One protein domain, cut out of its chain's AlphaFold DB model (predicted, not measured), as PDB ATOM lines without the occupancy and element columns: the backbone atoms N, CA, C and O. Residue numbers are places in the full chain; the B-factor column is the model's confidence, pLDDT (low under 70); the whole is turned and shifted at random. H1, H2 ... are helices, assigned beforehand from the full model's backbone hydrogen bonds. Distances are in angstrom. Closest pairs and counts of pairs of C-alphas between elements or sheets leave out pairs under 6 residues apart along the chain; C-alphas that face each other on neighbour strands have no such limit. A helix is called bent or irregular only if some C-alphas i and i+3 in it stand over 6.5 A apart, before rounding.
ATOM      1  N   ILE A   3     154.460 115.647  60.715       82.50
ATOM      2  CA  ILE A   3     153.075 116.047  60.974       82.50
ATOM      3  C   ILE A   3     152.857 116.551  62.407       82.50
ATOM      4  O   ILE A   3     152.194 117.562  62.602       82.50
ATOM      5  N   VAL A   4     153.472 115.912  63.406       87.31
ATOM      6  CA  VAL A   4     153.363 116.326  64.816       87.31
ATOM      7  C   VAL A   4     154.002 117.698  65.013       87.31
ATOM      8  O   VAL A   4     153.415 118.565  65.651       87.31
ATOM      9  N   PHE A   5     155.168 117.918  64.397       85.56
ATOM     10  CA  PHE A   5     155.840 119.216  64.422       85.56
ATOM     11  C   PHE A   5     154.963 120.321  63.817       85.56
ATOM     12  O   PHE A   5     154.802 121.384  64.414       85.56
ATOM     13  N   ALA A   6     154.334 120.050  62.670       85.25
ATOM     14  CA  ALA A   6     153.446 121.009  62.026       85.25
ATOM     15  C   ALA A   6     152.170 121.289  62.831       85.25
ATOM     16  O   ALA A   6     151.768 122.444  62.920       85.25
ATOM     17  N   VAL A   7     151.560 120.279  63.461       87.19
ATOM     18  CA  VAL A   7     150.375 120.482  64.315       87.19
ATOM     19  C   VAL A   7     150.721 121.320  65.542       87.19
ATOM     20  O   VAL A   7     149.992 122.257  65.858       87.19
ATOM     21  N   ILE A   8     151.840 121.031  66.211       89.50
ATOM     22  CA  ILE A   8     152.283 121.808  67.376       89.50
ATOM     23  C   ILE A   8     152.559 123.259  66.969       89.50
ATOM     24  O   ILE A   8     152.063 124.177  67.617       89.50
ATOM     25  N   SER A   9     153.286 123.466  65.868       87.12
ATOM     26  CA  SER A   9     153.552 124.802  65.326       87.12
ATOM     27  C   SER A   9     152.254 125.552  65.007       87.12
ATOM     28  O   SER A   9     152.067 126.686  65.449       87.12
ATOM     29  N   ALA A  10     151.300 124.888  64.345       86.06
ATOM     30  CA  ALA A  10     149.998 125.468  64.042       86.06
ATOM     31  C   ALA A  10     149.230 125.863  65.303       86.06
ATOM     32  O   ALA A  10     148.724 126.978  65.374       86.06
ATOM     33  N   LEU A  11     149.170 124.999  66.319       88.44
ATOM     34  CA  LEU A  11     148.490 125.307  67.577       88.44
ATOM     35  C   LEU A  11     149.120 126.505  68.292       88.44
ATOM     36  O   LEU A  11     148.393 127.385  68.754       88.44
ATOM     37  N   ILE A  12     150.453 126.578  68.331       88.88
ATOM     38  CA  ILE A  12     151.175 127.708  68.926       88.88
ATOM     39  C   ILE A  12     150.811 129.004  68.197       88.88
ATOM     40  O   ILE A  12     150.414 129.978  68.836       88.88
ATOM     41  N   ILE A  13     150.874 129.014  66.862       86.94
ATOM     42  CA  ILE A  13     150.558 130.213  66.079       86.94
ATOM     43  C   ILE A  13     149.079 130.589  66.237       86.94
ATOM     44  O   ILE A  13     148.770 131.770  66.374       86.94
ATOM     45  N   ILE A  14     148.159 129.621  66.285       86.62
ATOM     46  CA  ILE A  14     146.731 129.885  66.520       86.62
ATOM     47  C   ILE A  14     146.521 130.592  67.861       86.62
ATOM     48  O   ILE A  14     145.789 131.580  67.909       86.62
ATOM     49  N   VAL A  15     147.163 130.124  68.938       86.19
ATOM     50  CA  VAL A  15     147.059 130.752  70.266       86.19
ATOM     51  C   VAL A  15     147.638 132.166  70.244       86.19
ATOM     52  O   VAL A  15     146.996 133.092  70.740       86.19
ATOM     53  N   ILE A  16     148.801 132.358  69.615       85.62
ATOM     54  CA  ILE A  16     149.420 133.682  69.465       85.62
ATOM     55  C   ILE A  16     148.470 134.622  68.721       85.62
ATOM     56  O   ILE A  16     148.144 135.695  69.225       85.62
ATOM     57  N   VAL A  17     147.963 134.211  67.556       82.56
ATOM     58  CA  VAL A  17     147.040 135.032  66.765       82.56
ATOM     59  C   VAL A  17     145.752 135.302  67.537       82.56
ATOM     60  O   VAL A  17     145.252 136.417  67.483       82.56
ATOM     61  N   TYR A  18     145.223 134.336  68.286       82.56
ATOM     62  CA  TYR A  18     144.037 134.537  69.118       82.56
ATOM     63  C   TYR A  18     144.255 135.637  70.169       82.56
ATOM     64  O   TYR A  18     143.414 136.528  70.313       82.56
ATOM     65  N   ILE A  19     145.407 135.627  70.848       81.38
ATOM     66  CA  ILE A  19     145.791 136.663  71.819       81.38
ATOM     67  C   ILE A  19     145.946 138.022  71.124       81.38
ATOM     68  O   ILE A  19     145.387 139.017  71.587       81.38
ATOM     69  N   PHE A  20     146.632 138.069  69.979       78.75
ATOM     70  CA  PHE A  20     146.775 139.298  69.192       78.75
ATOM     71  C   PHE A  20     145.430 139.825  68.680       78.75
ATOM     72  O   PHE A  20     145.202 141.030  68.640       78.75
ATOM     73  N   ASN A  21     144.500 138.944  68.327       73.31
ATOM     74  CA  ASN A  21     143.174 139.336  67.875       73.31
ATOM     75  C   ASN A  21     142.350 139.941  69.021       73.31
ATOM     76  O   ASN A  21     141.616 140.905  68.814       73.31
ATOM     77  N   LYS A  22     142.528 139.417  70.241       74.25
ATOM     78  CA  LYS A  22     141.943 139.978  71.463       74.25
ATOM     79  C   LYS A  22     142.513 141.359  71.793       74.25
ATOM     80  O   LYS A  22     141.762 142.203  72.269       74.25
ATOM     81  N   ILE A  23     143.803 141.601  71.530       74.38
ATOM     82  CA  ILE A  23     144.455 142.876  71.873       74.38
ATOM     83  C   ILE A  23     144.300 143.959  70.795       74.38
ATOM     84  O   ILE A  23     144.142 145.126  71.132       74.38
ATOM     85  N   LEU A  24     144.294 143.591  69.509       57.53
ATOM     86  CA  LEU A  24     144.221 144.535  68.382       57.53
ATOM     87  C   LEU A  24     142.813 144.681  67.773       57.53
ATOM     88  O   LEU A  24     142.649 145.402  66.793       57.53
ATOM     89  N   SER A  25     141.790 144.015  68.324       55.59
ATOM     90  CA  SER A  25     140.396 144.068  67.842       55.59
ATOM     91  C   SER A  25     140.236 143.817  66.328       55.59
ATOM     92  O   SER A  25     139.287 144.299  65.696       55.59
ATOM     93  N   PHE A  26     141.142 143.048  65.720       58.84
ATOM     94  CA  PHE A  26     140.949 142.570  64.357       58.84
ATOM     95  C   PHE A  26     139.846 141.490  64.342       58.84
ATOM     96  O   PHE A  26     139.578 140.814  65.334       58.84
ATOM     97  N   ARG A  27     139.135 141.333  63.218       62.38
ATOM     98  CA  ARG A  27     138.171 140.231  63.012       62.38
ATOM     99  C   ARG A  27     138.808 139.125  62.161       62.38
ATOM    100  O   ARG A  27     138.219 138.676  61.181       62.38
ATOM    101  N   VAL A  28     140.046 138.737  62.475       66.75
ATOM    102  CA  VAL A  28     140.767 137.691  61.733       66.75
ATOM    103  C   VAL A  28     140.440 136.328  62.333       66.75
ATOM    104  O   VAL A  28     140.437 136.171  63.549       66.75
ATOM    105  N   CYS A  29     140.176 135.322  61.494       75.88
ATOM    106  CA  CYS A  29     140.008 133.946  61.953       75.88
ATOM    107  C   CYS A  29     141.373 133.405  62.422       75.88
ATOM    108  O   CYS A  29     142.250 133.208  61.569       75.88
ATOM    109  N   PRO A  30     141.562 133.125  63.727       74.88
ATOM    110  CA  PRO A  30     142.855 132.694  64.265       74.88
ATOM    111  C   PRO A  30     143.332 131.388  63.632       74.88
ATOM    112  O   PRO A  30     144.517 131.219  63.369       74.88
ATOM    113  N   VAL A  31     142.389 130.498  63.305       80.75
ATOM    114  CA  VAL A  31     142.664 129.220  62.639       80.75
ATOM    115  C   VAL A  31     143.192 129.438  61.220       80.75
ATOM    116  O   VAL A  31     144.211 128.861  60.857       80.75
ATOM    117  N   CYS A  32     142.554 130.304  60.421       80.38
ATOM    118  CA  CYS A  32     143.004 130.580  59.051       80.38
ATOM    119  C   CYS A  32     144.405 131.200  59.034       80.38
ATOM    120  O   CYS A  32     145.250 130.782  58.246       80.38
ATOM    121  N   ALA A  33     144.652 132.175  59.909       79.00
ATOM    122  CA  ALA A  33     145.953 132.822  60.020       79.00
ATOM    123  C   ALA A  33     147.025 131.839  60.506       79.00
ATOM    124  O   ALA A  33     148.100 131.773  59.918       79.00
ATOM    125  N   GLY A  34     146.704 131.024  61.515       82.88
ATOM    126  CA  GLY A  34     147.620 130.029  62.059       82.88
ATOM    127  C   GLY A  34     148.033 128.984  61.031       82.88
ATOM    128  O   GLY A  34     149.222 128.799  60.791       82.88
ATOM    129  N   VAL A  35     147.066 128.362  60.352       85.69
ATOM    130  CA  VAL A  35     147.338 127.375  59.295       85.69
ATOM    131  C   VAL A  35     148.146 128.001  58.154       85.69
ATOM    132  O   VAL A  35     149.146 127.412  57.744       85.69
ATOM    133  N   SER A  36     147.775 129.209  57.700       84.75
ATOM    134  CA  SER A  36     148.465 129.894  56.592       84.75
ATOM    135  C   SER A  36     149.923 130.205  56.917       84.75
ATOM    136  O   SER A  36     150.829 129.956  56.128       84.75
ATOM    137  N   MET A  37     150.151 130.740  58.113       83.88
ATOM    138  CA  MET A  37     151.476 131.138  58.564       83.88
ATOM    139  C   MET A  37     152.361 129.921  58.837       83.88
ATOM    140  O   MET A  37     153.546 129.944  58.521       83.88
ATOM    141  N   THR A  38     151.779 128.834  59.351       89.50
ATOM    142  CA  THR A  38     152.509 127.585  59.610       89.50
ATOM    143  C   THR A  38     153.099 127.017  58.331       89.50
ATOM    144  O   THR A  38     154.295 126.733  58.285       89.50
ATOM    145  N   TRP A  39     152.288 126.855  57.281       87.75
ATOM    146  CA  TRP A  39     152.807 126.291  56.037       87.75
ATOM    147  C   TRP A  39     153.782 127.239  55.359       87.75
ATOM    148  O   TRP A  39     154.785 126.768  54.841       87.75
ATOM    149  N   PHE A  40     153.556 128.553  55.437       87.00
ATOM    150  CA  PHE A  40     154.480 129.540  54.886       87.00
ATOM    151  C   PHE A  40     155.864 129.465  55.550       87.00
ATOM    152  O   PHE A  40     156.882 129.436  54.862       87.00
ATOM    153  N   ILE A  41     155.912 129.350  56.883       87.62
ATOM    154  CA  ILE A  41     157.165 129.178  57.634       87.62
ATOM    155  C   ILE A  41     157.857 127.868  57.244       87.62
ATOM    156  O   ILE A  41     159.067 127.858  57.024       87.62
ATOM    157  N   ILE A  42     157.106 126.768  57.132       86.69
ATOM    158  CA  ILE A  42     157.671 125.469  56.742       86.69
ATOM    159  C   ILE A  42     158.199 125.526  55.302       86.69
ATOM    160  O   ILE A  42     159.323 125.092  55.065       86.69
ATOM    161  N   SER A  43     157.450 126.102  54.357       84.31
ATOM    162  CA  SER A  43     157.890 126.302  52.970       84.31
ATOM    163  C   SER A  43     159.163 127.139  52.895       84.31
ATOM    164  O   SER A  43     160.083 126.790  52.158       84.31
ATOM    165  N   LEU A  44     159.258 128.206  53.692       84.69
ATOM    166  CA  LEU A  44     160.450 129.048  53.769       84.69
ATOM    167  C   LEU A  44     161.649 128.273  54.323       84.69
ATOM    168  O   LEU A  44     162.729 128.314  53.741       84.69
ATOM    169  N   ALA A  45     161.458 127.510  55.397       85.69
ATOM    170  CA  ALA A  45     162.524 126.711  55.990       85.69
ATOM    171  C   ALA A  45     162.993 125.569  55.063       85.69
ATOM    172  O   ALA A  45     164.181 125.252  55.021       85.69
ATOM    173  N   VAL A  46     162.088 124.994  54.265       85.00
ATOM    174  CA  VAL A  46     162.436 124.051  53.193       85.00
ATOM    175  C   VAL A  46     163.199 124.756  52.064       85.00
ATOM    176  O   VAL A  46     164.214 124.240  51.606       85.00
ATOM    177  N   GLY A  47     162.774 125.955  51.652       81.06
ATOM    178  CA  GLY A  47     163.452 126.755  50.625       81.06
ATOM    179  C   GLY A  47     164.864 127.213  51.018       81.06
ATOM    180  O   GLY A  47     165.727 127.331  50.152       81.06
ATOM    181  N   LEU A  48     165.120 127.417  52.315       83.38
ATOM    182  CA  LEU A  48     166.451 127.697  52.875       83.38
ATOM    183  C   LEU A  48     167.319 126.439  53.063       83.38
ATOM    184  O   LEU A  48     168.466 126.544  53.494       83.38
ATOM    185  N   GLY A  49     166.786 125.250  52.775       82.50
ATOM    186  CA  GLY A  49     167.493 123.980  52.948       82.50
ATOM    187  C   GLY A  49     167.615 123.510  54.401       82.50
ATOM    188  O   GLY A  49     168.347 122.563  54.667       82.50
ATOM    189  N   TRP A  50     166.906 124.133  55.350       83.38
ATOM    190  CA  TRP A  50     166.905 123.705  56.756       83.38
ATOM    191  C   TRP A  50     166.084 122.435  56.982       83.38
ATOM    192  O   TRP A  50     166.351 121.690  57.926       83.38
ATOM    193  N   LEU A  51     165.072 122.189  56.145       83.44
ATOM    194  CA  LEU A  51     164.203 121.018  56.232       83.44
ATOM    195  C   LEU A  51     164.203 120.211  54.920       83.44
ATOM    196  O   LEU A  51     164.187 120.796  53.836       83.44
ATOM    197  N   PRO A  52     164.149 118.866  54.991       83.25
ATOM    198  CA  PRO A  52     164.099 118.014  53.807       83.25
ATOM    199  C   PRO A  52     162.742 118.120  53.092       83.25
ATOM    200  O   PRO A  52     161.718 117.687  53.626       83.25
ATOM    201  N   PHE A  53     162.741 118.626  51.853       80.31
ATOM    202  CA  PHE A  53     161.534 118.821  51.031       80.31
ATOM    203  C   PHE A  53     160.632 117.577  50.982       80.31
ATOM    204  O   PHE A  53     159.451 117.666  51.305       80.31
ATOM    205  N   LEU A  54     161.199 116.402  50.686       82.12
ATOM    206  CA  LEU A  54     160.469 115.132  50.552       82.12
ATOM    207  C   LEU A  54     159.629 114.751  51.783       82.12
ATOM    208  O   LEU A  54     158.590 114.112  51.642       82.12
ATOM    209  N   GLN A  55     160.050 115.138  52.990       84.25
ATOM    210  CA  GLN A  55     159.327 114.788  54.220       84.25
ATOM    211  C   GLN A  55     158.220 115.792  54.562       84.25
ATOM    212  O   GLN A  55     157.248 115.433  55.227       84.25
ATOM    213  N   TYR A  56     158.365 117.045  54.126       84.25
ATOM    214  CA  TYR A  56     157.457 118.141  54.472       84.25
ATOM    215  C   TYR A  56     156.518 118.535  53.328       84.25
ATOM    216  O   TYR A  56     155.516 119.195  53.584       84.25
ATOM    217  N   GLN A  57     156.765 118.065  52.101       85.31
ATOM    218  CA  GLN A  57     155.939 118.327  50.921       85.31
ATOM    219  C   GLN A  57     154.455 118.009  51.164       85.31
ATOM    220  O   GLN A  57     153.589 118.843  50.907       85.31
ATOM    221  N   LEU A  58     154.160 116.822  51.708       85.69
ATOM    222  CA  LEU A  58     152.786 116.396  51.987       85.69
ATOM    223  C   LEU A  58     152.122 117.294  53.043       85.69
ATOM    224  O   LEU A  58     150.959 117.666  52.916       85.69
ATOM    225  N   VAL A  59     152.877 117.664  54.078       87.62
ATOM    226  CA  VAL A  59     152.390 118.496  55.183       87.62
ATOM    227  C   VAL A  59     152.061 119.908  54.694       87.62
ATOM    228  O   VAL A  59     150.993 120.429  55.012       87.62
ATOM    229  N   ILE A  60     152.935 120.498  53.873       86.75
ATOM    230  CA  ILE A  60     152.706 121.802  53.237       86.75
ATOM    231  C   ILE A  60     151.456 121.740  52.352       86.75
ATOM    232  O   ILE A  60     150.576 122.586  52.490       86.75
ATOM    233  N   ALA A  61     151.327 120.712  51.506       86.50
ATOM    234  CA  ALA A  61     150.183 120.562  50.607       86.50
ATOM    235  C   ALA A  61     148.844 120.473  51.364       86.50
ATOM    236  O   ALA A  61     147.871 121.131  50.988       86.50
ATOM    237  N   ILE A  62     148.798 119.713  52.465       87.62
ATOM    238  CA  ILE A  62     147.602 119.597  53.313       87.62
ATOM    239  C   ILE A  62     147.237 120.956  53.930       87.62
ATOM    240  O   ILE A  62     146.072 121.358  53.897       87.62
ATOM    241  N   LEU A  63     148.217 121.690  54.466       87.62
ATOM    242  CA  LEU A  63     147.983 122.996  55.091       87.62
ATOM    243  C   LEU A  63     147.578 124.075  54.068       87.62
ATOM    244  O   LEU A  63     146.708 124.903  54.353       87.62
ATOM    245  N   MET A  64     148.153 124.056  52.865       86.38
ATOM    246  CA  MET A  64     147.740 124.932  51.765       86.38
ATOM    247  C   MET A  64     146.301 124.645  51.327       86.38
ATOM    248  O   MET A  64     145.502 125.572  51.187       86.38
ATOM    249  N   GLY A  65     145.932 123.367  51.196       85.12
ATOM    250  CA  GLY A  65     144.550 122.960  50.937       85.12
ATOM    251  C   GLY A  65     143.590 123.445  52.029       85.12
ATOM    252  O   GLY A  65     142.547 124.032  51.736       85.12
ATOM    253  N   GLY A  66     143.979 123.297  53.300       85.25
ATOM    254  CA  GLY A  66     143.227 123.827  54.440       85.25
ATOM    255  C   GLY A  66     143.059 125.350  54.395       85.25
ATOM    256  O   GLY A  66     141.994 125.871  54.727       85.25
ATOM    257  N   THR A  67     144.073 126.068  53.910       85.00
ATOM    258  CA  THR A  67     144.012 127.521  53.702       85.00
ATOM    259  C   THR A  67     142.990 127.886  52.625       85.00
ATOM    260  O   THR A  67     142.157 128.761  52.855       85.00
ATOM    261  N   ALA A  68     142.979 127.181  51.489       84.62
ATOM    262  CA  ALA A  68     142.005 127.402  50.417       84.62
ATOM    263  C   ALA A  68     140.556 127.195  50.896       84.62
ATOM    264  O   ALA A  68     139.689 128.043  50.664       84.62
ATOM    265  N   VAL A  69     140.298 126.114  51.640       83.62
ATOM    266  CA  VAL A  69     138.975 125.834  52.232       83.62
ATOM    267  C   VAL A  69     138.600 126.877  53.290       83.62
ATOM    268  O   VAL A  69     137.449 127.325  53.350       83.62
ATOM    269  N   GLY A  70     139.563 127.310  54.108       79.62
ATOM    270  CA  GLY A  70     139.370 128.364  55.103       79.62
ATOM    271  C   GLY A  70     138.996 129.705  54.470       79.62
ATOM    272  O   GLY A  70     138.057 130.357  54.930       79.62
ATOM    273  N   ILE A  71     139.669 130.087  53.381       78.25
ATOM    274  CA  ILE A  71     139.356 131.293  52.602       78.25
ATOM    275  C   ILE A  71     137.959 131.184  51.991       78.25
ATOM    276  O   ILE A  71     137.168 132.113  52.136       78.25
ATOM    277  N   ALA A  72     137.616 130.048  51.376       80.12
ATOM    278  CA  ALA A  72     136.291 129.831  50.797       80.12
ATOM    279  C   ALA A  72     135.176 129.966  51.851       80.12
ATOM    280  O   ALA A  72     134.167 130.630  51.619       80.12
ATOM    281  N   SER A  73     135.396 129.409  53.046       75.88
ATOM    282  CA  SER A  73     134.448 129.498  54.165       75.88
ATOM    283  C   SER A  73     134.311 130.924  54.704       75.88
ATOM    284  O   SER A  73     133.235 131.338  55.132       75.88
ATOM    285  N   GLN A  74     135.390 131.705  54.690       74.81
ATOM    286  CA  GLN A  74     135.325 133.103  55.103       74.81
ATOM    287  C   GLN A  74     134.697 134.011  54.046       74.81
ATOM    288  O   GLN A  74     133.989 134.953  54.398       74.81
ATOM    289  N   ALA A  75     134.925 133.720  52.766       72.69
ATOM    290  CA  ALA A  75     134.276 134.408  51.661       72.69
ATOM    291  C   ALA A  75     132.751 134.284  51.757       72.69
ATOM    292  O   ALA A  75     132.050 135.282  51.610       72.69
ATOM    293  N   GLU A  76     132.262 133.091  52.098       71.19
ATOM    294  CA  GLU A  76     130.843 132.806  52.332       71.19
ATOM    295  C   GLU A  76     130.255 133.710  53.431       71.19
ATOM    296  O   GLU A  76     129.273 134.415  53.202       71.19
ATOM    297  N   LYS A  77     130.922 133.795  54.592       69.94
ATOM    298  CA  LYS A  77     130.501 134.677  55.697       69.94
ATOM    299  C   LYS A  77     130.545 136.161  55.330       69.94
ATOM    300  O   LYS A  77     129.748 136.949  55.831       69.94
ATOM    301  N   LYS A  78     131.503 136.563  54.491       69.44
ATOM    302  CA  LYS A  78     131.714 137.967  54.120       69.44
ATOM    303  C   LYS A  78     130.721 138.456  53.067       69.44
ATOM    304  O   LYS A  78     130.391 139.644  53.068       69.44
ATOM    305  N   PHE A  79     130.250 137.570  52.191       70.00
ATOM    306  CA  PHE A  79     129.344 137.908  51.098       70.00
ATOM    307  C   PHE A  79     128.062 137.054  51.123       70.00
ATOM    308  O   PHE A  79     127.882 136.190  50.264       70.00
ATOM    309  N   PRO A  80     127.115 137.345  52.037       64.06
ATOM    310  CA  PRO A  80     125.869 136.582  52.154       64.06
ATOM    311  C   PRO A  80     125.008 136.636  50.881       64.06
ATOM    312  O   PRO A  80     124.288 135.693  50.591       64.06
ATOM    313  N   LYS A  81     125.147 137.683  50.050       60.88
ATOM    314  CA  LYS A  81     124.479 137.777  48.733       60.88
ATOM    315  C   LYS A  81     124.891 136.681  47.741       60.88
ATOM    316  O   LYS A  81     124.191 136.465  46.758       60.88
ATOM    317  N   PHE A  82     126.032 136.030  47.962       60.91
ATOM    318  CA  PHE A  82     126.496 134.901  47.155       60.91
ATOM    319  C   PHE A  82     126.300 133.555  47.866       60.91
ATOM    320  O   PHE A  82     126.651 132.529  47.285       60.91
ATOM    321  N   ALA A  83     125.708 133.535  49.069       59.91
ATOM    322  CA  ALA A  83     125.407 132.302  49.794       59.91
ATOM    323  C   ALA A  83     124.410 131.422  49.021       59.91
ATOM    324  O   ALA A  83     124.622 130.219  48.927       59.91
ATOM    325  N   ASP A  84     123.420 132.013  48.342       63.31
ATOM    326  CA  ASP A  84     122.488 131.269  47.475       63.31
ATOM    327  C   ASP A  84     123.166 130.662  46.232       63.31
ATOM    328  O   ASP A  84     122.670 129.711  45.632       63.31
ATOM    329  N   LYS A  85     124.341 131.178  45.842       65.94
ATOM    330  CA  LYS A  85     125.171 130.665  44.738       65.94
ATOM    331  C   LYS A  85     126.430 129.977  45.261       65.94
ATOM    332  O   LYS A  85     127.491 130.055  44.635       65.94
ATOM    333  N   ILE A  86     126.304 129.274  46.389       63.38
ATOM    334  CA  ILE A  86     127.408 128.591  47.072       63.38
ATOM    335  C   ILE A  86     128.220 127.725  46.103       63.38
ATOM    336  O   ILE A  86     129.446 127.763  46.113       63.38
ATOM    337  N   PHE A  87     127.550 127.018  45.191       61.03
ATOM    338  CA  PHE A  87     128.194 126.090  44.266       61.03
ATOM    339  C   PHE A  87     129.023 126.802  43.188       61.03
ATOM    340  O   PHE A  87     130.065 126.298  42.775       61.03
ATOM    341  N   LEU A  88     128.597 127.995  42.767       68.00
ATOM    342  CA  LEU A  88     129.273 128.783  41.733       68.00
ATOM    343  C   LEU A  88     130.468 129.566  42.274       68.00
ATOM    344  O   LEU A  88     131.366 129.876  41.502       68.00
ATOM    345  N   PHE A  89     130.497 129.889  43.569       69.19
ATOM    346  CA  PHE A  89     131.571 130.698  44.156       69.19
ATOM    347  C   PHE A  89     132.563 129.869  44.983       69.19
ATOM    348  O   PHE A  89     133.768 130.095  44.917       69.19
ATOM    349  N   LYS A  90     132.091 128.858  45.721       73.25
ATOM    350  CA  LYS A  90     132.923 128.022  46.602       73.25
ATOM    351  C   LYS A  90     133.795 127.051  45.814       73.25
ATOM    352  O   LYS A  90     134.987 126.934  46.083       73.25
ATOM    353  N   THR A  91     133.215 126.408  44.804       78.56
ATOM    354  CA  THR A  91     133.896 125.422  43.957       78.56
ATOM    355  C   THR A  91     135.112 126.008  43.235       78.56
ATOM    356  O   THR A  91     136.201 125.469  43.422       78.56
ATOM    357  N   PRO A  92     135.024 127.128  42.488       80.56
ATOM    358  CA  PRO A  92     136.199 127.663  41.802       80.56
ATOM    359  C   PRO A  92     137.274 128.179  42.764       80.56
ATOM    360  O   PRO A  92     138.453 128.073  42.443       80.56
ATOM    361  N   ILE A  93     136.911 128.685  43.951       78.88
ATOM    362  CA  ILE A  93     137.900 129.110  44.958       78.88
ATOM    363  C   ILE A  93     138.654 127.904  45.517       78.88
ATOM    364  O   ILE A  93     139.875 127.952  45.640       78.88
ATOM    365  N   ILE A  94     137.948 126.820  45.840       81.50
ATOM    366  CA  ILE A  94     138.567 125.610  46.389       81.50
ATOM    367  C   ILE A  94     139.433 124.926  45.329       81.50
ATOM    368  O   ILE A  94     140.607 124.670  45.578       81.50
ATOM    369  N   PHE A  95     138.891 124.673  44.135       84.75
ATOM    370  CA  PHE A  95     139.642 124.027  43.054       84.75
ATOM    371  C   PHE A  95     140.788 124.905  42.543       84.75
ATOM    372  O   PHE A  95     141.893 124.405  42.340       84.75
ATOM    373  N   GLY A  96     140.567 126.214  42.406       82.69
ATOM    374  CA  GLY A  96     141.626 127.167  42.077       82.69
ATOM    375  C   GLY A  96     142.710 127.207  43.153       82.69
ATOM    376  O   GLY A  96     143.895 127.178  42.835       82.69
ATOM    377  N   GLY A  97     142.318 127.186  44.429       80.56
ATOM    378  CA  GLY A  97     143.240 127.121  45.560       80.56
ATOM    379  C   GLY A  97     144.061 125.832  45.592       80.56
ATOM    380  O   GLY A  97     145.267 125.896  45.805       80.56
ATOM    381  N   PHE A  98     143.455 124.675  45.315       82.56
ATOM    382  CA  PHE A  98     144.184 123.407  45.201       82.56
ATOM    383  C   PHE A  98     145.162 123.395  44.030       82.56
ATOM    384  O   PHE A  98     146.278 122.900  44.176       82.56
ATOM    385  N   LEU A  99     144.771 123.955  42.884       83.31
ATOM    386  CA  LEU A  99     145.643 124.027  41.716       83.31
ATOM    387  C   LEU A  99     146.855 124.926  41.990       83.31
ATOM    388  O   LEU A  99     147.987 124.545  41.694       83.31
ATOM    389  N   LEU A 100     146.626 126.081  42.619       79.44
ATOM    390  CA  LEU A 100     147.692 126.977  43.063       79.44
ATOM    391  C   LEU A 100     148.589 126.317  44.115       79.44
ATOM    392  O   LEU A 100     149.807 126.430  44.018       79.44
ATOM    393  N   ALA A 101     148.010 125.582  45.068       80.12
ATOM    394  CA  ALA A 101     148.766 124.846  46.077       80.12
ATOM    395  C   ALA A 101     149.662 123.774  45.444       80.12
ATOM    396  O   ALA A 101     150.845 123.685  45.762       80.12
ATOM    397  N   TYR A 102     149.130 122.987  44.506       80.69
ATOM    398  CA  TYR A 102     149.911 121.981  43.791       80.69
ATOM    399  C   TYR A 102     151.068 122.618  43.015       80.69
ATOM    400  O   TYR A 102     152.198 122.125  43.052       80.69
ATOM    401  N   TRP A 103     150.807 123.744  42.348       79.44
ATOM    402  CA  TRP A 103     151.830 124.439  41.580       79.44
ATOM    403  C   TRP A 103     152.921 125.050  42.471       79.44
ATOM    404  O   TRP A 103     154.105 124.909  42.157       79.44
ATOM    405  N   GLY A 104     152.538 125.652  43.601       73.19
ATOM    406  CA  GLY A 104     153.457 126.211  44.596       73.19
ATOM    407  C   GLY A 104     154.364 125.148  45.211       73.19
ATOM    408  O   GLY A 104     155.589 125.263  45.168       73.19
ATOM    409  N   VAL A 105     153.781 124.028  45.655       77.56
ATOM    410  CA  VAL A 105     154.539 122.904  46.227       77.56
ATOM    411  C   VAL A 105     155.474 122.263  45.199       77.56
ATOM    412  O   VAL A 105     156.598 121.893  45.532       77.56
ATOM    413  N   SER A 106     155.048 122.135  43.939       73.75
ATOM    414  CA  SER A 106     155.857 121.486  42.899       73.75
ATOM    415  C   SER A 106     157.024 122.343  42.393       73.75
ATOM    416  O   SER A 106     157.920 121.805  41.742       73.75
ATOM    417  N   ARG A 107     157.033 123.656  42.655       71.81
ATOM    418  CA  ARG A 107     158.122 124.570  42.277       71.81
ATOM    419  C   ARG A 107     158.635 125.384  43.462       71.81
ATOM    420  O   ARG A 107     158.898 126.576  43.298       71.81
ATOM    421  N   ILE A 108     158.843 124.738  44.616       66.12
ATOM    422  CA  ILE A 108     159.477 125.379  45.777       66.12
ATOM    423  C   ILE A 108     160.857 125.918  45.378       66.12
ATOM    424  O   ILE A 108     161.854 125.213  45.258       66.12
ATOM    425  N   THR A 109     160.868 127.217  45.123       68.75
ATOM    426  CA  THR A 109     162.001 128.081  44.809       68.75
ATOM    427  C   THR A 109     161.782 129.386  45.565       68.75
ATOM    428  O   THR A 109     160.641 129.771  45.832       68.75
ATOM    429  N   LEU A 110     162.847 130.114  45.894       66.31
ATOM    430  CA  LEU A 110     162.745 131.402  46.599       66.31
ATOM    431  C   LEU A 110     161.750 132.380  45.932       66.31
ATOM    432  O   LEU A 110     161.027 133.093  46.624       66.31
ATOM    433  N   GLY A 111     161.642 132.347  44.597       69.81
ATOM    434  CA  GLY A 111     160.661 133.133  43.840       69.81
ATOM    435  C   GLY A 111     159.200 132.718  44.068       69.81
ATOM    436  O   GLY A 111     158.339 133.585  44.192       69.81
ATOM    437  N   SER A 112     158.911 131.416  44.180       72.12
ATOM    438  CA  SER A 112     157.553 130.925  44.477       72.12
ATOM    439  C   SER A 112     157.062 131.372  45.858       72.12
ATOM    440  O   SER A 112     155.928 131.825  45.980       72.12
ATOM    441  N   ILE A 113     157.949 131.373  46.860       75.31
ATOM    442  CA  ILE A 113     157.635 131.803  48.230       75.31
ATOM    443  C   ILE A 113     157.294 133.298  48.262       75.31
ATOM    444  O   ILE A 113     156.359 133.704  48.946       75.31
ATOM    445  N   LEU A 114     158.012 134.131  47.500       76.38
ATOM    446  CA  LEU A 114     157.708 135.563  47.394       76.38
ATOM    447  C   LEU A 114     156.334 135.820  46.765       76.38
ATOM    448  O   LEU A 114     155.584 136.666  47.251       76.38
ATOM    449  N   ILE A 115     155.987 135.078  45.710       79.06
ATOM    450  CA  ILE A 115     154.671 135.176  45.064       79.06
ATOM    451  C   ILE A 115     153.573 134.716  46.027       79.06
ATOM    452  O   ILE A 115     152.567 135.405  46.186       79.06
ATOM    453  N   GLU A 116     153.775 133.595  46.715       77.31
ATOM    454  CA  GLU A 116     152.857 133.084  47.734       77.31
ATOM    455  C   GLU A 116     152.649 134.077  48.878       77.31
ATOM    456  O   GLU A 116     151.510 134.309  49.285       77.31
ATOM    457  N   ALA A 117     153.720 134.719  49.352       79.44
ATOM    458  CA  ALA A 117     153.644 135.768  50.363       79.44
ATOM    459  C   ALA A 117     152.770 136.931  49.876       79.44
ATOM    460  O   ALA A 117     151.894 137.397  50.602       79.44
ATOM    461  N   LEU A 118     152.966 137.366  48.628       82.69
ATOM    462  CA  LEU A 118     152.202 138.456  48.027       82.69
ATOM    463  C   LEU A 118     150.714 138.102  47.905       82.69
ATOM    464  O   LEU A 118     149.854 138.915  48.244       82.69
ATOM    465  N   VAL A 119     150.405 136.875  47.475       80.94
ATOM    466  CA  VAL A 119     149.032 136.361  47.368       80.94
ATOM    467  C   VAL A 119     148.382 136.247  48.744       80.94
ATOM    468  O   VAL A 119     147.236 136.663  48.900       80.94
ATOM    469  N   LEU A 120     149.094 135.743  49.756       78.25
ATOM    470  CA  LEU A 120     148.598 135.669  51.131       78.25
ATOM    471  C   LEU A 120     148.348 137.055  51.721       78.25
ATOM    472  O   LEU A 120     147.314 137.255  52.349       78.25
ATOM    473  N   ILE A 121     149.244 138.018  51.498       77.44
ATOM    474  CA  ILE A 121     149.069 139.405  51.947       77.44
ATOM    475  C   ILE A 121     147.872 140.038  51.240       77.44
ATOM    476  O   ILE A 121     147.043 140.666  51.894       77.44
ATOM    477  N   PHE A 122     147.733 139.843  49.926       80.00
ATOM    478  CA  PHE A 122     146.596 140.354  49.165       80.00
ATOM    479  C   PHE A 122     145.277 139.728  49.629       80.00
ATOM    480  O   PHE A 122     144.313 140.443  49.902       80.00
ATOM    481  N   ALA A 123     145.237 138.403  49.792       72.56
ATOM    482  CA  ALA A 123     144.084 137.691  50.325       72.56
ATOM    483  C   ALA A 123     143.765 138.166  51.746       72.56
ATOM    484  O   ALA A 123     142.618 138.485  52.043       72.56
ATOM    485  N   ALA A 124     144.770 138.306  52.609       72.00
ATOM    486  CA  ALA A 124     144.577 138.803  53.959       72.00
ATOM    487  C   ALA A 124     144.053 140.246  53.964       72.00
ATOM    488  O   ALA A 124     143.127 140.570  54.702       72.00
ATOM    489  N   TYR A 125     144.563 141.108  53.088       73.62
ATOM    490  CA  TYR A 125     144.096 142.480  52.951       73.62
ATOM    491  C   TYR A 125     142.637 142.542  52.468       73.62
ATOM    492  O   TYR A 125     141.798 143.225  53.062       73.62
ATOM    493  N   VAL A 126     142.298 141.779  51.426       71.31
ATOM    494  CA  VAL A 126     140.949 141.746  50.844       71.31
ATOM    495  C   VAL A 126     139.941 141.097  51.787       71.31
ATOM    496  O   VAL A 126     138.824 141.605  51.908       71.31
ATOM    497  N   PHE A 127     140.297 140.004  52.467       64.62
ATOM    498  CA  PHE A 127     139.391 139.268  53.352       64.62
ATOM    499  C   PHE A 127     139.319 139.855  54.764       64.62
ATOM    500  O   PHE A 127     138.209 139.977  55.281       64.62
ATOM    501  N   PHE A 128     140.425 140.330  55.341       63.31
ATOM    502  CA  PHE A 128     140.464 140.805  56.728       63.31
ATOM    503  C   PHE A 128     140.479 142.329  56.898       63.31
ATOM    504  O   PHE A 128     139.789 142.829  57.782       63.31
ATOM    505  N   ILE A 129     141.222 143.083  56.076       61.00
ATOM    506  CA  ILE A 129     141.385 144.543  56.266       61.00
ATOM    507  C   ILE A 129     140.292 145.346  55.571       61.00
ATOM    508  O   ILE A 129     139.804 146.336  56.122       61.00
ATOM    509  N   ARG A 130     139.858 144.933  54.374       48.34
ATOM    510  CA  ARG A 130     138.731 145.592  53.714       48.34
ATOM    511  C   ARG A 130     137.493 145.357  54.570       48.34
ATOM    512  O   ARG A 130     136.908 144.273  54.491       48.34
ATOM    513  N   LYS A 131     137.110 146.361  55.375       45.47
ATOM    514  CA  LYS A 131     135.825 146.433  56.079       45.47
ATOM    515  C   LYS A 131     134.759 146.017  55.077       45.47
ATOM    516  O   LYS A 131     134.421 146.774  54.168       45.47
ATOM    517  N   SER A 132     134.249 144.797  55.216       40.19
ATOM    518  CA  SER A 132     132.918 144.563  54.693       40.19
ATOM    519  C   SER A 132     132.044 145.487  55.520       40.19
ATOM    520  O   SER A 132     132.108 145.447  56.751       40.19
ATOM    521  N   LYS A 133     131.255 146.330  54.855       35.78
ATOM    522  CA  LYS A 133     129.968 146.746  55.405       35.78
ATOM    523  C   LYS A 133     129.149 145.462  55.592       35.78
ATOM    524  O   LYS A 133     128.219 145.189  54.843       35.78
ATOM    525  N   ILE A 134     129.529 144.627  56.555       38.22
ATOM    526  CA  ILE A 134     128.556 143.804  57.240       38.22
ATOM    527  C   ILE A 134     127.737 144.866  57.942       38.22
ATOM    528  O   ILE A 134     128.246 145.573  58.811       38.22
ATOM    529  N   ASN A 135     126.535 145.077  57.417       33.56
ATOM    530  CA  ASN A 135     125.491 145.815  58.087       33.56
ATOM    531  C   ASN A 135     125.314 145.177  59.468       33.56
ATOM    532  O   ASN A 135     124.518 144.262  59.652       33.56
ATOM    533  N   ASP A 136     126.069 145.691  60.432       35.88
ATOM    534  CA  ASP A 136     125.828 145.558  61.865       35.88
ATOM    535  C   ASP A 136     124.401 146.063  62.200       35.88
ATOM    536  O   ASP A 136     123.820 145.695  63.212       35.88
ATOM    537  N   SER A 137     123.763 146.813  61.286       36.25
ATOM    538  CA  SER A 137     122.369 147.250  61.392       36.25
ATOM    539  C   SER A 137     121.320 146.146  61.193       36.25
ATOM    540  O   SER A 137     120.216 146.289  61.698       36.25
ATOM    541  N   GLY A 138     121.622 145.034  60.507       34.81
ATOM    542  CA  GLY A 138     120.610 143.996  60.217       34.81
ATOM    543  C   GLY A 138     120.400 142.967  61.336       34.81
ATOM    544  O   GLY A 138     119.370 142.294  61.381       34.81
ATOM    545  N   THR A 139     121.377 142.831  62.238       40.78
ATOM    546  CA  THR A 139     121.269 141.921  63.394       40.78
ATOM    547  C   THR A 139     120.591 142.624  64.569       40.78
ATOM    548  O   THR A 139     119.821 141.996  65.287       40.78
ATOM    549  N   ASN A 140     120.803 143.937  64.717       48.12
ATOM    550  CA  ASN A 140     120.202 144.710  65.802       48.12
ATOM    551  C   ASN A 140     118.691 144.923  65.607       48.12
ATOM    552  O   ASN A 140     117.941 144.691  66.546       48.12
ATOM    553  N   GLU A 141     118.220 145.237  64.390       53.72
ATOM    554  CA  GLU A 141     116.773 145.396  64.132       53.72
ATOM    555  C   GLU A 141     115.973 144.111  64.392       53.72
ATOM    556  O   GLU A 141     114.857 144.170  64.904       53.72
ATOM    557  N   ASN A 142     116.529 142.938  64.064       56.88
ATOM    558  CA  ASN A 142     115.846 141.666  64.308       56.88
ATOM    559  C   ASN A 142     115.864 141.276  65.789       56.88
ATOM    560  O   ASN A 142     114.863 140.767  66.274       56.88
ATOM    561  N   ILE A 143     116.951 141.543  66.522       61.59
ATOM    562  CA  ILE A 143     116.999 141.292  67.971       61.59
ATOM    563  C   ILE A 143     116.086 142.268  68.728       61.59
ATOM    564  O   ILE A 143     115.413 141.846  69.662       61.59
ATOM    565  N   GLU A 144     115.988 143.536  68.311       64.12
ATOM    566  CA  GLU A 144     115.026 144.489  68.883       64.12
ATOM    567  C   GLU A 144     113.572 144.126  68.558       64.12
ATOM    568  O   GLU A 144     112.717 144.266  69.431       64.12
ATOM    569  N   LYS A 145     113.283 143.611  67.353       64.88
ATOM    570  CA  LYS A 145     111.958 143.057  67.025       64.88
ATOM    571  C   LYS A 145     111.625 141.827  67.866       64.88
ATOM    572  O   LYS A 145     110.587 141.819  68.507       64.88
ATOM    573  N   LEU A 146     112.535 140.854  67.952       72.31
ATOM    574  CA  LEU A 146     112.363 139.668  68.803       72.31
ATOM    575  C   LEU A 146     112.193 140.039  70.284       72.31
ATOM    576  O   LEU A 146     111.430 139.389  70.988       72.31
ATOM    577  N   LYS A 147     112.870 141.090  70.762       73.12
ATOM    578  CA  LYS A 147     112.704 141.587  72.130       73.12
ATOM    579  C   LYS A 147     111.337 142.250  72.342       73.12
ATOM    580  O   LYS A 147     110.718 141.991  73.366       73.12
ATOM    581  N   LYS A 148     110.854 143.046  71.381       74.50
ATOM    582  CA  LYS A 148     109.503 143.634  71.423       74.50
ATOM    583  C   LYS A 148     108.404 142.577  71.384       74.50
ATOM    584  O   LYS A 148     107.496 142.643  72.200       74.50
ATOM    585  N   ASP A 149     108.534 141.575  70.517       74.88
ATOM    586  CA  ASP A 149     107.563 140.480  70.415       74.88
ATOM    587  C   ASP A 149     107.499 139.656  71.721       74.88
ATOM    588  O   ASP A 149     106.450 139.127  72.083       74.88
ATOM    589  N   MET A 150     108.613 139.571  72.463       72.31
ATOM    590  CA  MET A 150     108.655 138.944  73.791       72.31
ATOM    591  C   MET A 150     108.085 139.832  74.908       72.31
ATOM    592  O   MET A 150     107.527 139.293  75.859       72.31
ATOM    593  N   GLU A 151     108.219 141.159  74.814       72.12
ATOM    594  CA  GLU A 151     107.631 142.112  75.770       72.12
ATOM    595  C   GLU A 151     106.107 142.244  75.594       72.12
ATOM    596  O   GLU A 151     105.410 142.436  76.580       72.12
ATOM    597  N   GLU A 152     105.570 142.076  74.379       73.75
ATOM    598  CA  GLU A 152     104.115 142.054  74.132       73.75
ATOM    599  C   GLU A 152     103.440 140.720  74.510       73.75
ATOM    600  O   GLU A 152     102.214 140.654  74.595       73.75
ATOM    601  N   CYS A 153     104.216 139.657  74.763       67.31
ATOM    602  CA  CYS A 153     103.700 138.350  75.193       67.31
ATOM    603  C   CYS A 153     103.634 138.159  76.726       67.31
ATOM    604  O   CYS A 153     103.354 137.040  77.164       67.31
TER     605      CYS A 153
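What this domain is: This is residues 3 to 153 of the 154 residues of an uncharacterized protein of Candidatus Azambacteria bacterium RIFCSPHIGHO2_01_FULL_40_24 (UniProt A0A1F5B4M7). Four helices, H2 to H5, make a loose up-and-down bundle, with H1 crossing the outside of H2; residues 135 to 153, which include H6, stick out as a tail that makes much of the length. The printed part has 151 residues with six named helices, H1 to H6 in chain order, and no named strand: all helix. The whole is loose, with a radius of gyration of the C-alphas of 18.9 A, and spans 69 by 35 by 25 A.

Where its parts are: H1, residues 3 to 24, begins at C-alpha 3 (153.075, 116.047, 60.974) and is 30.7 A long. H2 is residues 30 to 47, 25.4 A. H3, residues 53 to 78, is 35.6 A and irregular: C-alphas 55 and 58 are 7.1 A apart. H4, residues 80 to 106, is 34.8 A and irregular, C-alphas 84 and 87 being 8.3 A apart, with a kink of 82 degrees near residue 87. H5 is residues 110 to 129, 26.9 A. H6, residues 137 to 151, is 21.2 A and ends at C-alpha 151 (107.631, 142.112, 75.770).

How they stand to each other: H2 and H3 form a hairpin and touch, closest at C-alphas of Trp 39 and Ile 60, 5.3 A. The hairpin H3 and H4 touches at C-alphas of Ala 68 and Gly 97, 5.0 A. H5 touches H2 at a shallow tilt of 11 degrees, opposite ways, closest at C-alphas of Gly 47 and Leu 110, 6.2 A. H1 touches residues 30 to 38 of H2 at a steep tilt of 50 degrees, closest at C-alphas of Ile 14 and Gly 34, 4.6 A. H6 is apart from H5. Every O i to N i+4 pair is within hydrogen-bond range in H1, H2 and H5; H3 has 20 of 22, H4 16 of 23, H6 9 of 11.

The domain as a whole: The C-alphas farthest apart, Gly 49 and Glu 152, are 69.2 A apart. The printed part has no cut, and no link is long. Confidence is under 70 for 41 residues, among them 80 to 89 and 127 to 145.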